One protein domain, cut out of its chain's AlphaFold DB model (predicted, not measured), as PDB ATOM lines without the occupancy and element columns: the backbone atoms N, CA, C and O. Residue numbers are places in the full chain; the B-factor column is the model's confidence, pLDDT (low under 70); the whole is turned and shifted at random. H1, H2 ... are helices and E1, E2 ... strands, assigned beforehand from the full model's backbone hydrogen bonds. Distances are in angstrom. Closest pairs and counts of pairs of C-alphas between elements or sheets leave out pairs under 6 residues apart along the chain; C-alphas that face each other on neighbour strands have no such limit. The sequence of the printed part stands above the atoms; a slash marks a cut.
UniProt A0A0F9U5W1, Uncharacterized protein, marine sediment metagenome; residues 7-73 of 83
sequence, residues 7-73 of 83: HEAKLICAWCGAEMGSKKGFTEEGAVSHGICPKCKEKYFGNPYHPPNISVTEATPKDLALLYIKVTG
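This is residues 7 to 73 of the 83 residues of an uncharacterized protein of marine sediment metagenome (UniProt A0A0F9U5W1). A small three-stranded sheet of E1, E2 and E3 makes one end of a long, thin model, with the short helix H1 just beyond it; a long link, residues 46 to 60, then leads to a lone helix, H2, which lies across the long axis at the other end. Residues 57 to 63, of which 61 to 63 belong to H2, stand free. The printed part has 67 residues, with three named strands followed by two named helices, and its class is mixed, helices and strands. The sheet is mixed, in the order E2, E1, E3. The whole is extended, a rod with a radius of gyration of the C-alphas of 18.5 A and spans of 52 by 24 by 11 A.

E1, residues 7 to 13, is the inner strand of the sheet. It forms a hairpin with E2, residues 19 to 26, an antiparallel neighbour at 146 degrees between directions. The C-alphas of Glu 8 and Lys 24 face each other at 4.3 A, and N 9 and O 23 are within hydrogen-bond range at 2.9 A. E3, residues 32 to 35, is the parallel neighbour of E1 at 40 degrees. The C-alphas of Lys 10 and Val 32 face each other at 4.8 A, and N 33 and O 10 are within hydrogen-bond range at 2.8 A. The edge strands E2 and E3 are apart, but only just, with 8.3 A between their closest C-alphas. The sheet is only just strongly twisted, its C-alphas lying up to 4.1 A off the best plane. H1, residues 38 to 45, only grazes the sheet with its residues 38 to 41. H2, residues 61 to 72, is not on the sheet, and it is apart from E1, E2, E3 and H1. In H1 and H2 every O i to N i+4 pair is within hydrogen-bond range.

E1 begins at C-alpha 7 at (29.050, -8.816, -56.753) and is 19.4 A long from first to last C-alpha. E2 is 20.0 A long, and E3 is 10.0 A. H1 is 9.8 A long, beginning at C-alpha 38 at (21.805, -4.297, -33.277). H2 is 16.4 A long and ends at C-alpha 72 at (37.701, -1.459, -6.711).

The two C-alphas farthest apart, those of Glu 29 and Gly 73, are 54.3 A apart. The printed part, residues 7 to 73, has no cut. The links E1 to E2, E2 to E3 and E3 to H1 are tight, and H1 to H2, with 15 residues, is long. The mean pLDDT of the printed part is 81.5, and residues 47 to 59 are under 70.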
ATOM      1  N   HIS A   7      29.820  -7.698 -57.290       85.19
ATOM      2  CA  HIS A   7      29.050  -8.816 -56.753       85.19
ATOM      3  C   HIS A   7      28.370  -8.427 -55.430       85.19
ATOM      4  O   HIS A   7      28.638  -7.380 -54.829       85.19
ATOM      5  N   GLU A   8      27.411  -9.238 -55.002       88.94
ATOM      6  CA  GLU A   8      26.653  -9.024 -53.774       88.94
ATOM      7  C   GLU A   8      27.241  -9.871 -52.643       88.94
ATOM      8  O   GLU A   8      27.268 -11.095 -52.737       88.94
ATOM      9  N   ALA A   9      27.703  -9.221 -51.572       91.12
ATOM     10  CA  ALA A   9      28.145  -9.903 -50.362       91.12
ATOM     11  C   ALA A   9      26.970 -10.091 -49.399       91.12
ATOM     12  O   ALA A   9      26.268  -9.124 -49.078       91.12
ATOM     13  N   LYS A  10      26.797 -11.305 -48.873       93.69
ATOM     14  CA  LYS A  10      25.880 -11.564 -47.754       93.69
ATOM     15  C   LYS A  10      26.462 -10.983 -46.470       93.69
ATOM     16  O   LYS A  10      27.644 -11.164 -46.197       93.69
ATOM     17  N   LEU A  11      25.643 -10.303 -45.676       95.00
ATOM     18  CA  LEU A  11      26.042  -9.742 -44.390       95.00
ATOM     19  C   LEU A  11      25.535 -10.642 -43.258       95.00
ATOM     20  O   LEU A  11      24.326 -10.797 -43.081       95.00
ATOM     21  N   ILE A  12      26.451 -11.208 -42.476       96.75
ATOM     22  CA  ILE A  12      26.138 -12.109 -41.360       96.75
ATOM     23  C   ILE A  12      26.675 -11.526 -40.051       96.75
ATOM     24  O   ILE A  12      27.774 -10.976 -39.985       96.75
ATOM     25  N   CYS A  13      25.900 -11.639 -38.975       96.19
ATOM     26  CA  CYS A  13      26.365 -11.260 -37.647       96.19
ATOM     27  C   CYS A  13      27.428 -12.248 -37.144       96.19
ATOM     28  O   CYS A  13      27.130 -13.425 -36.957       96.19
ATOM     29  N   ALA A  14      28.627 -11.771 -36.817       95.75
ATOM     30  CA  ALA A  14      29.715 -12.625 -36.330       95.75
ATOM     31  C   ALA A  14      29.461 -13.204 -34.920       95.75
ATOM     32  O   ALA A  14      30.120 -14.155 -34.518       95.75
ATOM     33  N   TRP A  15      28.509 -12.639 -34.164       93.44
ATOM     34  CA  TRP A  15      28.209 -13.057 -32.785       93.44
ATOM     35  C   TRP A  15      27.084 -14.082 -32.684       93.44
ATOM     36  O   TRP A  15      27.083 -14.896 -31.767       93.44
ATOM     37  N   CYS A  16      26.084 -14.000 -33.560       96.00
ATOM     38  CA  CYS A  16      24.901 -14.860 -33.479       96.00
ATOM     39  C   CYS A  16      24.541 -15.557 -34.792       96.00
ATOM     40  O   CYS A  16      23.554 -16.282 -34.821       96.00
ATOM     41  N   GLY A  17      25.284 -15.312 -35.874       95.50
ATOM     42  CA  GLY A  17      25.018 -15.896 -37.188       95.50
ATOM     43  C   GLY A  17      23.775 -15.348 -37.892       95.50
ATOM     44  O   GLY A  17      23.435 -15.828 -38.966       95.50
ATOM     45  N   ALA A  18      23.083 -14.356 -37.320       96.19
ATOM     46  CA  ALA A  18      21.890 -13.788 -37.940       96.19
ATOM     47  C   ALA A  18      22.221 -13.118 -39.280       96.19
ATOM     48  O   ALA A  18      23.148 -12.303 -39.352       96.19
ATOM     49  N   GLU A  19      21.431 -13.414 -40.309       95.75
ATOM     50  CA  GLU A  19      21.497 -12.714 -41.589       95.75
ATOM     51  C   GLU A  19      20.999 -11.271 -41.426       95.75
ATOM     52  O   GLU A  19      19.952 -11.006 -40.834       95.75
ATOM     53  N   MET A  20      21.787 -10.324 -41.930       95.19
ATOM     54  CA  MET A  20      21.563  -8.881 -41.805       95.19
ATOM     55  C   MET A  20      21.302  -8.213 -43.164       95.19
ATOM     56  O   MET A  20      21.301  -6.986 -43.259       95.19
ATOM     57  N   GLY A  21      21.087  -9.014 -44.209       92.94
ATOM     58  CA  GLY A  21      20.884  -8.569 -45.585       92.94
ATOM     59  C   GLY A  21      22.138  -8.729 -46.436       92.94
ATOM     60  O   GLY A  21      22.985  -9.581 -46.172       92.94
ATOM     61  N   SER A  22      22.252  -7.912 -47.475       92.00
ATOM     62  CA  SER A  22      23.326  -8.011 -48.455       92.00
ATOM     63  C   SER A  22      23.765  -6.639 -48.963       92.00
ATOM     64  O   SER A  22      23.021  -5.657 -48.903       92.00
ATOM     65  N   LYS A  23      25.015  -6.545 -49.427       88.56
ATOM     66  CA  LYS A  23      25.596  -5.302 -49.944       88.56
ATOM     67  C   LYS A  23      26.317  -5.550 -51.259       88.56
ATOM     68  O   LYS A  23      27.197  -6.401 -51.345       88.56
ATOM     69  N   LYS A  24      25.985  -4.749 -52.273       87.56
ATOM     70  CA  LYS A  24      26.705  -4.731 -53.551       87.56
ATOM     71  C   LYS A  24      28.056  -4.041 -53.377       87.56
ATOM     72  O   LYS A  24      28.124  -2.936 -52.837       87.56
ATOM     73  N   GLY A  25      29.122  -4.674 -53.851       84.00
ATOM     74  CA  GLY A  25      30.484  -4.153 -53.775       84.00
ATOM     75  C   GLY A  25      31.419  -4.861 -54.749       84.00
ATOM     76  O   GLY A  25      31.023  -5.794 -55.435       84.00
ATOM     77  N   PHE A  26      32.665  -4.403 -54.825       85.38
ATOM     78  CA  PHE A  26      33.721  -5.147 -55.513       85.38
ATOM     79  C   PHE A  26      34.143  -6.295 -54.602       85.38
ATOM     80  O   PHE A  26      34.885  -6.098 -53.643       85.38
ATOM     81  N   THR A  27      33.567  -7.464 -54.827       83.50
ATOM     82  CA  THR A  27      33.773  -8.655 -54.005       83.50
ATOM     83  C   THR A  27      33.646  -9.886 -54.887       83.50
ATOM     84  O   THR A  27      33.249  -9.759 -56.039       83.50
ATOM     85  N   GLU A  28      34.006 -11.055 -54.383       86.31
ATOM     86  CA  GLU A  28      33.869 -12.303 -55.131       86.31
ATOM     87  C   GLU A  28      32.411 -12.781 -55.122       86.31
ATOM     88  O   GLU A  28      31.626 -12.451 -54.224       86.31
ATOM     89  N   GLU A  29      32.020 -13.556 -56.132       85.62
ATOM     90  CA  GLU A  29      30.694 -14.165 -56.155       85.62
ATOM     91  C   GLU A  29      30.509 -15.090 -54.941       85.62
ATOM     92  O   GLU A  29      31.351 -15.933 -54.642       85.62
ATOM     93  N   GLY A  30      29.410 -14.906 -54.203       84.94
ATOM     94  CA  GLY A  30      29.135 -15.675 -52.985       84.94
ATOM     95  C   GLY A  30      29.873 -15.193 -51.730       84.94
ATOM     96  O   GLY A  30      29.796 -15.862 -50.698       84.94
ATOM     97  N   ALA A  31      30.547 -14.040 -51.777       89.94
ATOM     98  CA  ALA A  31      31.255 -13.499 -50.624       89.94
ATOM     99  C   ALA A  31      30.349 -13.283 -49.397       89.94
ATOM    100  O   ALA A  31      29.188 -12.867 -49.492       89.94
ATOM    101  N   VAL A  32      30.923 -13.514 -48.216       92.62
ATOM    102  CA  VAL A  32      30.285 -13.270 -46.918       92.62
ATOM    103  C   VAL A  32      31.077 -12.209 -46.163       92.62
ATOM    104  O   VAL A  32      32.277 -12.345 -45.931       92.62
ATOM    105  N   SER A  33      30.390 -11.152 -45.749       93.19
ATOM    106  CA  SER A  33      30.915 -10.099 -44.887       93.19
ATOM    107  C   SER A  33      30.330 -10.234 -43.484       93.19
ATOM    108  O   SER A  33      29.148 -10.541 -43.315       93.19
ATOM    109  N   HIS A  34      31.157  -9.993 -42.470       94.62
ATOM    110  CA  HIS A  34      30.771 -10.145 -41.072       94.62
ATOM    111  C   HIS A  34      30.580  -8.783 -40.396       94.62
ATOM    112  O   HIS A  34      31.390  -7.872 -40.567       94.62
ATOM    113  N   GLY A  35      29.516  -8.649 -39.604       92.06
ATOM    114  CA  GLY A  35      29.206  -7.455 -38.811       92.06
ATOM    115  C   GLY A  35      28.639  -7.788 -37.430       92.06
ATOM    116  O   GLY A  35      28.621  -8.947 -37.018       92.06
ATOM    117  N   ILE A  36      28.155  -6.777 -36.702       94.31
ATOM    118  CA  ILE A  36      27.464  -6.951 -35.411       94.31
ATOM    119  C   ILE A  36      26.025  -6.471 -35.565       94.31
ATOM    120  O   ILE A  36      25.792  -5.301 -35.874       94.31
ATOM    121  N   CYS A  37      25.050  -7.353 -35.338       95.00
ATOM    122  CA  CYS A  37      23.643  -6.966 -35.403       95.00
ATOM    123  C   CYS A  37      23.259  -6.056 -34.219       95.00
ATOM    124  O   CYS A  37      23.871  -6.159 -33.152       95.00
ATOM    125  N   PRO A  38      22.221  -5.207 -34.348       91.06
ATOM    126  CA  PRO A  38      21.805  -4.297 -33.277       91.06
ATOM    127  C   PRO A  38      21.546  -4.994 -31.935       91.06
ATOM    128  O   PRO A  38      21.973  -4.494 -30.900       91.06
ATOM    129  N   LYS A  39      20.952  -6.196 -31.954       92.50
ATOM    130  CA  LYS A  39      20.695  -7.000 -30.747       92.50
ATOM    131  C   LYS A  39      21.986  -7.406 -30.032       92.50
ATOM    132  O   LYS A  39      22.084  -7.304 -28.814       92.50
ATOM    133  N   CYS A  40      22.991  -7.864 -30.780       93.69
ATOM    134  CA  CYS A  40      24.300  -8.191 -30.215       93.69
ATOM    135  C   CYS A  40      25.050  -6.929 -29.788       93.69
ATOM    136  O   CYS A  40      25.713  -6.938 -28.755       93.69
ATOM    137  N   LYS A  41      24.911  -5.832 -30.540       90.69
ATOM    138  CA  LYS A  41      25.503  -4.544 -30.189       90.69
ATOM    139  C   LYS A  41      24.993  -4.063 -28.830       90.69
ATOM    140  O   LYS A  41      25.794  -3.734 -27.973       90.69
ATOM    141  N   GLU A  42      23.688  -4.090 -28.604       88.69
ATOM    142  CA  GLU A  42      23.095  -3.717 -27.318       88.69
ATOM    143  C   GLU A  42      23.486  -4.691 -26.200       88.69
ATOM    144  O   GLU A  42      23.968  -4.267 -25.154       88.69
ATOM    145  N   LYS A  43      23.374  -6.004 -26.443       86.12
ATOM    146  CA  LYS A  43      23.680  -7.034 -25.439       86.12
ATOM    147  C   LYS A  43      25.121  -6.972 -24.927       86.12
ATOM    148  O   LYS A  43      25.347  -7.188 -23.741       86.12
ATOM    149  N   TYR A  44      26.084  -6.733 -25.816       83.75
ATOM    150  CA  TYR A  44      27.508  -6.804 -25.476       83.75
ATOM    151  C   TYR A  44      28.169  -5.430 -25.312       83.75
ATOM    152  O   TYR A  44      29.157  -5.324 -24.596       83.75
ATOM    153  N   PHE A  45      27.625  -4.377 -25.927       80.19
ATOM    154  CA  PHE A  45      28.229  -3.038 -25.948       80.19
ATOM    155  C   PHE A  45      27.279  -1.926 -25.479       80.19
ATOM    156  O   PHE A  45      27.682  -0.770 -25.426       80.19
ATOM    157  N   GLY A  46      26.027  -2.241 -25.131       72.12
ATOM    158  CA  GLY A  46      25.052  -1.278 -24.605       72.12
ATOM    159  C   GLY A  46      25.231  -0.953 -23.121       72.12
ATOM    160  O   GLY A  46      24.469  -0.157 -22.579       72.12
ATOM    161  N   ASN A  47      26.215  -1.554 -22.445       66.38
ATOM    162  CA  ASN A  47      26.459  -1.283 -21.037       66.38
ATOM    163  C   ASN A  47      27.217   0.056 -20.868       66.38
ATOM    164  O   ASN A  47      28.363   0.140 -21.309       66.38
ATOM    165  N   PRO A  48      26.654   1.077 -20.189       59.94
ATOM    166  CA  PRO A  48      27.356   2.334 -19.893       59.94
ATOM    167  C   PRO A  48      28.567   2.159 -18.958       59.94
ATOM    168  O   PRO A  48      29.358   3.085 -18.800       59.94
ATOM    169  N   TYR A  49      28.723   0.981 -18.344       54.53
ATOM    170  CA  TYR A  49      29.913   0.601 -17.581       54.53
ATOM    171  C   TYR A  49      31.004  -0.054 -18.427       54.53
ATOM    172  O   TYR A  49      32.054  -0.390 -17.881       54.53
ATOM    173  N   HIS A  50      30.801  -0.232 -19.737       55.78
ATOM    174  CA  HIS A  50      31.943  -0.449 -20.610       55.78
ATOM    175  C   HIS A  50      32.696   0.881 -20.650       55.78
ATOM    176  O   HIS A  50      32.132   1.864 -21.145       55.78
ATOM    177  N   PRO A  51      33.922   0.967 -20.095       55.19
ATOM    178  CA  PRO A  51      34.693   2.182 -20.254       55.19
ATOM    179  C   PRO A  51      34.760   2.461 -21.759       55.19
ATOM    180  O   PRO A  51      34.896   1.501 -22.538       55.19
ATOM    181  N   PRO A  52      34.611   3.730 -22.192       57.94
ATOM    182  CA  PRO A  52      34.888   4.072 -23.576       57.94
ATOM    183  C   PRO A  52      36.220   3.431 -23.943       57.94
ATOM    184  O   PRO A  52      37.092   3.290 -23.080       57.94
ATOM    185  N   ASN A  53      36.337   2.979 -25.189       58.34
ATOM    186  CA  ASN A  53      37.561   2.398 -25.722       58.34
ATOM    187  C   ASN A  53      38.610   3.526 -25.799       58.34
ATOM    188  O   ASN A  53      38.908   4.046 -26.869       58.34
ATOM    189  N   ILE A  54      39.054   3.997 -24.631       53.34
ATOM    190  CA  ILE A  54      40.096   4.981 -24.439       53.34
ATOM    191  C   ILE A  54      41.332   4.227 -24.868       53.34
ATOM    192  O   ILE A  54      41.795   3.310 -24.186       53.34
ATOM    193  N   SER A  55      41.835   4.586 -26.041       57.72
ATOM    194  CA  SER A  55      43.210   4.297 -26.390       57.72
ATOM    195  C   SER A  55      44.062   4.734 -25.203       57.72
ATOM    196  O   SER A  55      44.059   5.906 -24.826       57.72
ATOM    197  N   VAL A  56      44.757   3.776 -24.584       56.34
ATOM    198  CA  VAL A  56      45.565   3.958 -23.360       56.34
ATOM    199  C   VAL A  56      46.609   5.082 -23.506       56.34
ATOM    200  O   VAL A  56      47.206   5.519 -22.531       56.34
ATOM    201  N   THR A  57      46.803   5.575 -24.727       57.50
ATOM    202  CA  THR A  57      47.648   6.700 -25.117       57.50
ATOM    203  C   THR A  57      47.155   8.074 -24.649       57.50
ATOM    204  O   THR A  57      47.953   9.002 -24.670       57.50
ATOM    205  N   GLU A  58      45.893   8.234 -24.229       58.56
ATOM    206  CA  GLU A  58      45.330   9.545 -23.835       58.56
ATOM    207  C   GLU A  58      44.888   9.632 -22.365       58.56
ATOM    208  O   GLU A  58      44.517  10.705 -21.890       58.56
ATOM    209  N   ALA A  59      44.927   8.525 -21.618       65.94
ATOM    210  CA  ALA A  59      44.509   8.521 -20.220       65.94
ATOM    211  C   ALA A  59      45.566   9.199 -19.339       65.94
ATOM    212  O   ALA A  59      46.706   8.736 -19.238       65.94
ATOM    213  N   THR A  60      45.193  10.276 -18.647       77.00
ATOM    214  CA  THR A  60      46.082  10.888 -17.660       77.00
ATOM    215  C   THR A  60      46.184   9.999 -16.412       77.00
ATOM    216  O   THR A  60      45.283   9.200 -16.127       77.00
ATOM    217  N   PRO A  61      47.228  10.163 -15.576       78.50
ATOM    218  CA  PRO A  61      47.311   9.466 -14.291       78.50
ATOM    219  C   PRO A  61      46.085   9.682 -13.387       78.50
ATOM    220  O   PRO A  61      45.746   8.805 -12.595       78.50
ATOM    221  N   LYS A  62      45.391  10.823 -13.519       76.44
ATOM    222  CA  LYS A  62      44.150  11.114 -12.782       76.44
ATOM    223  C   LYS A  62      42.964  10.298 -13.300       76.44
ATOM    224  O   LYS A  62      42.150   9.849 -12.498       76.44
ATOM    225  N   ASP A  63      42.885  10.063 -14.606       77.06
ATOM    226  CA  ASP A  63      41.810   9.266 -15.207       77.06
ATOM    227  C   ASP A  63      41.921   7.796 -14.787       77.06
ATOM    228  O   ASP A  63      40.928   7.168 -14.411       77.06
ATOM    229  N   LEU A  64      43.153   7.276 -14.743       76.25
ATOM    230  CA  LEU A  64      43.442   5.929 -14.245       76.25
ATOM    231  C   LEU A  64      43.147   5.795 -12.742       76.25
ATOM    232  O   LEU A  64      42.565   4.794 -12.322       76.25
ATOM    233  N   ALA A  65      43.475   6.816 -11.940       78.12
ATOM    234  CA  ALA A  65      43.137   6.868 -10.517       78.12
ATOM    235  C   ALA A  65      41.623   6.768 -10.282       78.12
ATOM    236  O   ALA A  65      41.161   5.969  -9.468       78.12
ATOM    237  N   LEU A  66      40.842   7.567 -11.014       77.19
ATOM    238  CA  LEU A  66      39.385   7.595 -10.897       77.19
ATOM    239  C   LEU A  66      38.753   6.272 -11.336       77.19
ATOM    240  O   LEU A  66      37.807   5.804 -10.698       77.19
ATOM    241  N   LEU A  67      39.278   5.650 -12.395       76.19
ATOM    242  CA  LEU A  67      38.834   4.331 -12.834       76.19
ATOM    243  C   LEU A  67      39.110   3.265 -11.765       76.19
ATOM    244  O   LEU A  67      38.215   2.486 -11.444       76.19
ATOM    245  N   TYR A  68      40.299   3.269 -11.157       76.00
ATOM    246  CA  TYR A  68      40.655   2.332 -10.088       76.00
ATOM    247  C   TYR A  68      39.706   2.435  -8.887       76.00
ATOM    248  O   TYR A  68      39.215   1.409  -8.413       76.00
ATOM    249  N   ILE A  69      39.378   3.655  -8.442       81.69
ATOM    250  CA  ILE A  69      38.417   3.879  -7.346       81.69
ATOM    251  C   ILE A  69      37.048   3.313  -7.710       81.69
ATOM    252  O   ILE A  69      36.452   2.595  -6.913       81.69
ATOM    253  N   LYS A  70      36.547   3.611  -8.914       75.81
ATOM    254  CA  LYS A  70      35.225   3.145  -9.358       75.81
ATOM    255  C   LYS A  70      35.139   1.622  -9.451       75.81
ATOM    256  O   LYS A  70      34.108   1.062  -9.107       75.81
ATOM    257  N   VAL A  71      36.202   0.966  -9.917       77.88
ATOM    258  CA  VAL A  71      36.223  -0.492 -10.112       77.88
ATOM    259  C   VAL A  71      36.419  -1.236  -8.794       77.88
ATOM    260  O   VAL A  71      35.807  -2.276  -8.576       77.88
ATOM    261  N   THR A  72      37.277  -0.725  -7.913       80.38
ATOM    262  CA  THR A  72      37.701  -1.459  -6.711       80.38
ATOM    263  C   THR A  72      37.048  -0.965  -5.423       80.38
ATOM    264  O   THR A  72      37.153  -1.631  -4.395       80.38
ATOM    265  N   GLY A  73      36.422   0.215  -5.441       75.69
ATOM    266  CA  GLY A  73      35.961   0.916  -4.242       75.69
ATOM    267  C   GLY A  73      37.096   1.394  -3.330       75.69
ATOM    268  O   GLY A  73      36.831   1.881  -2.233       75.69
TER     269      GLY A  73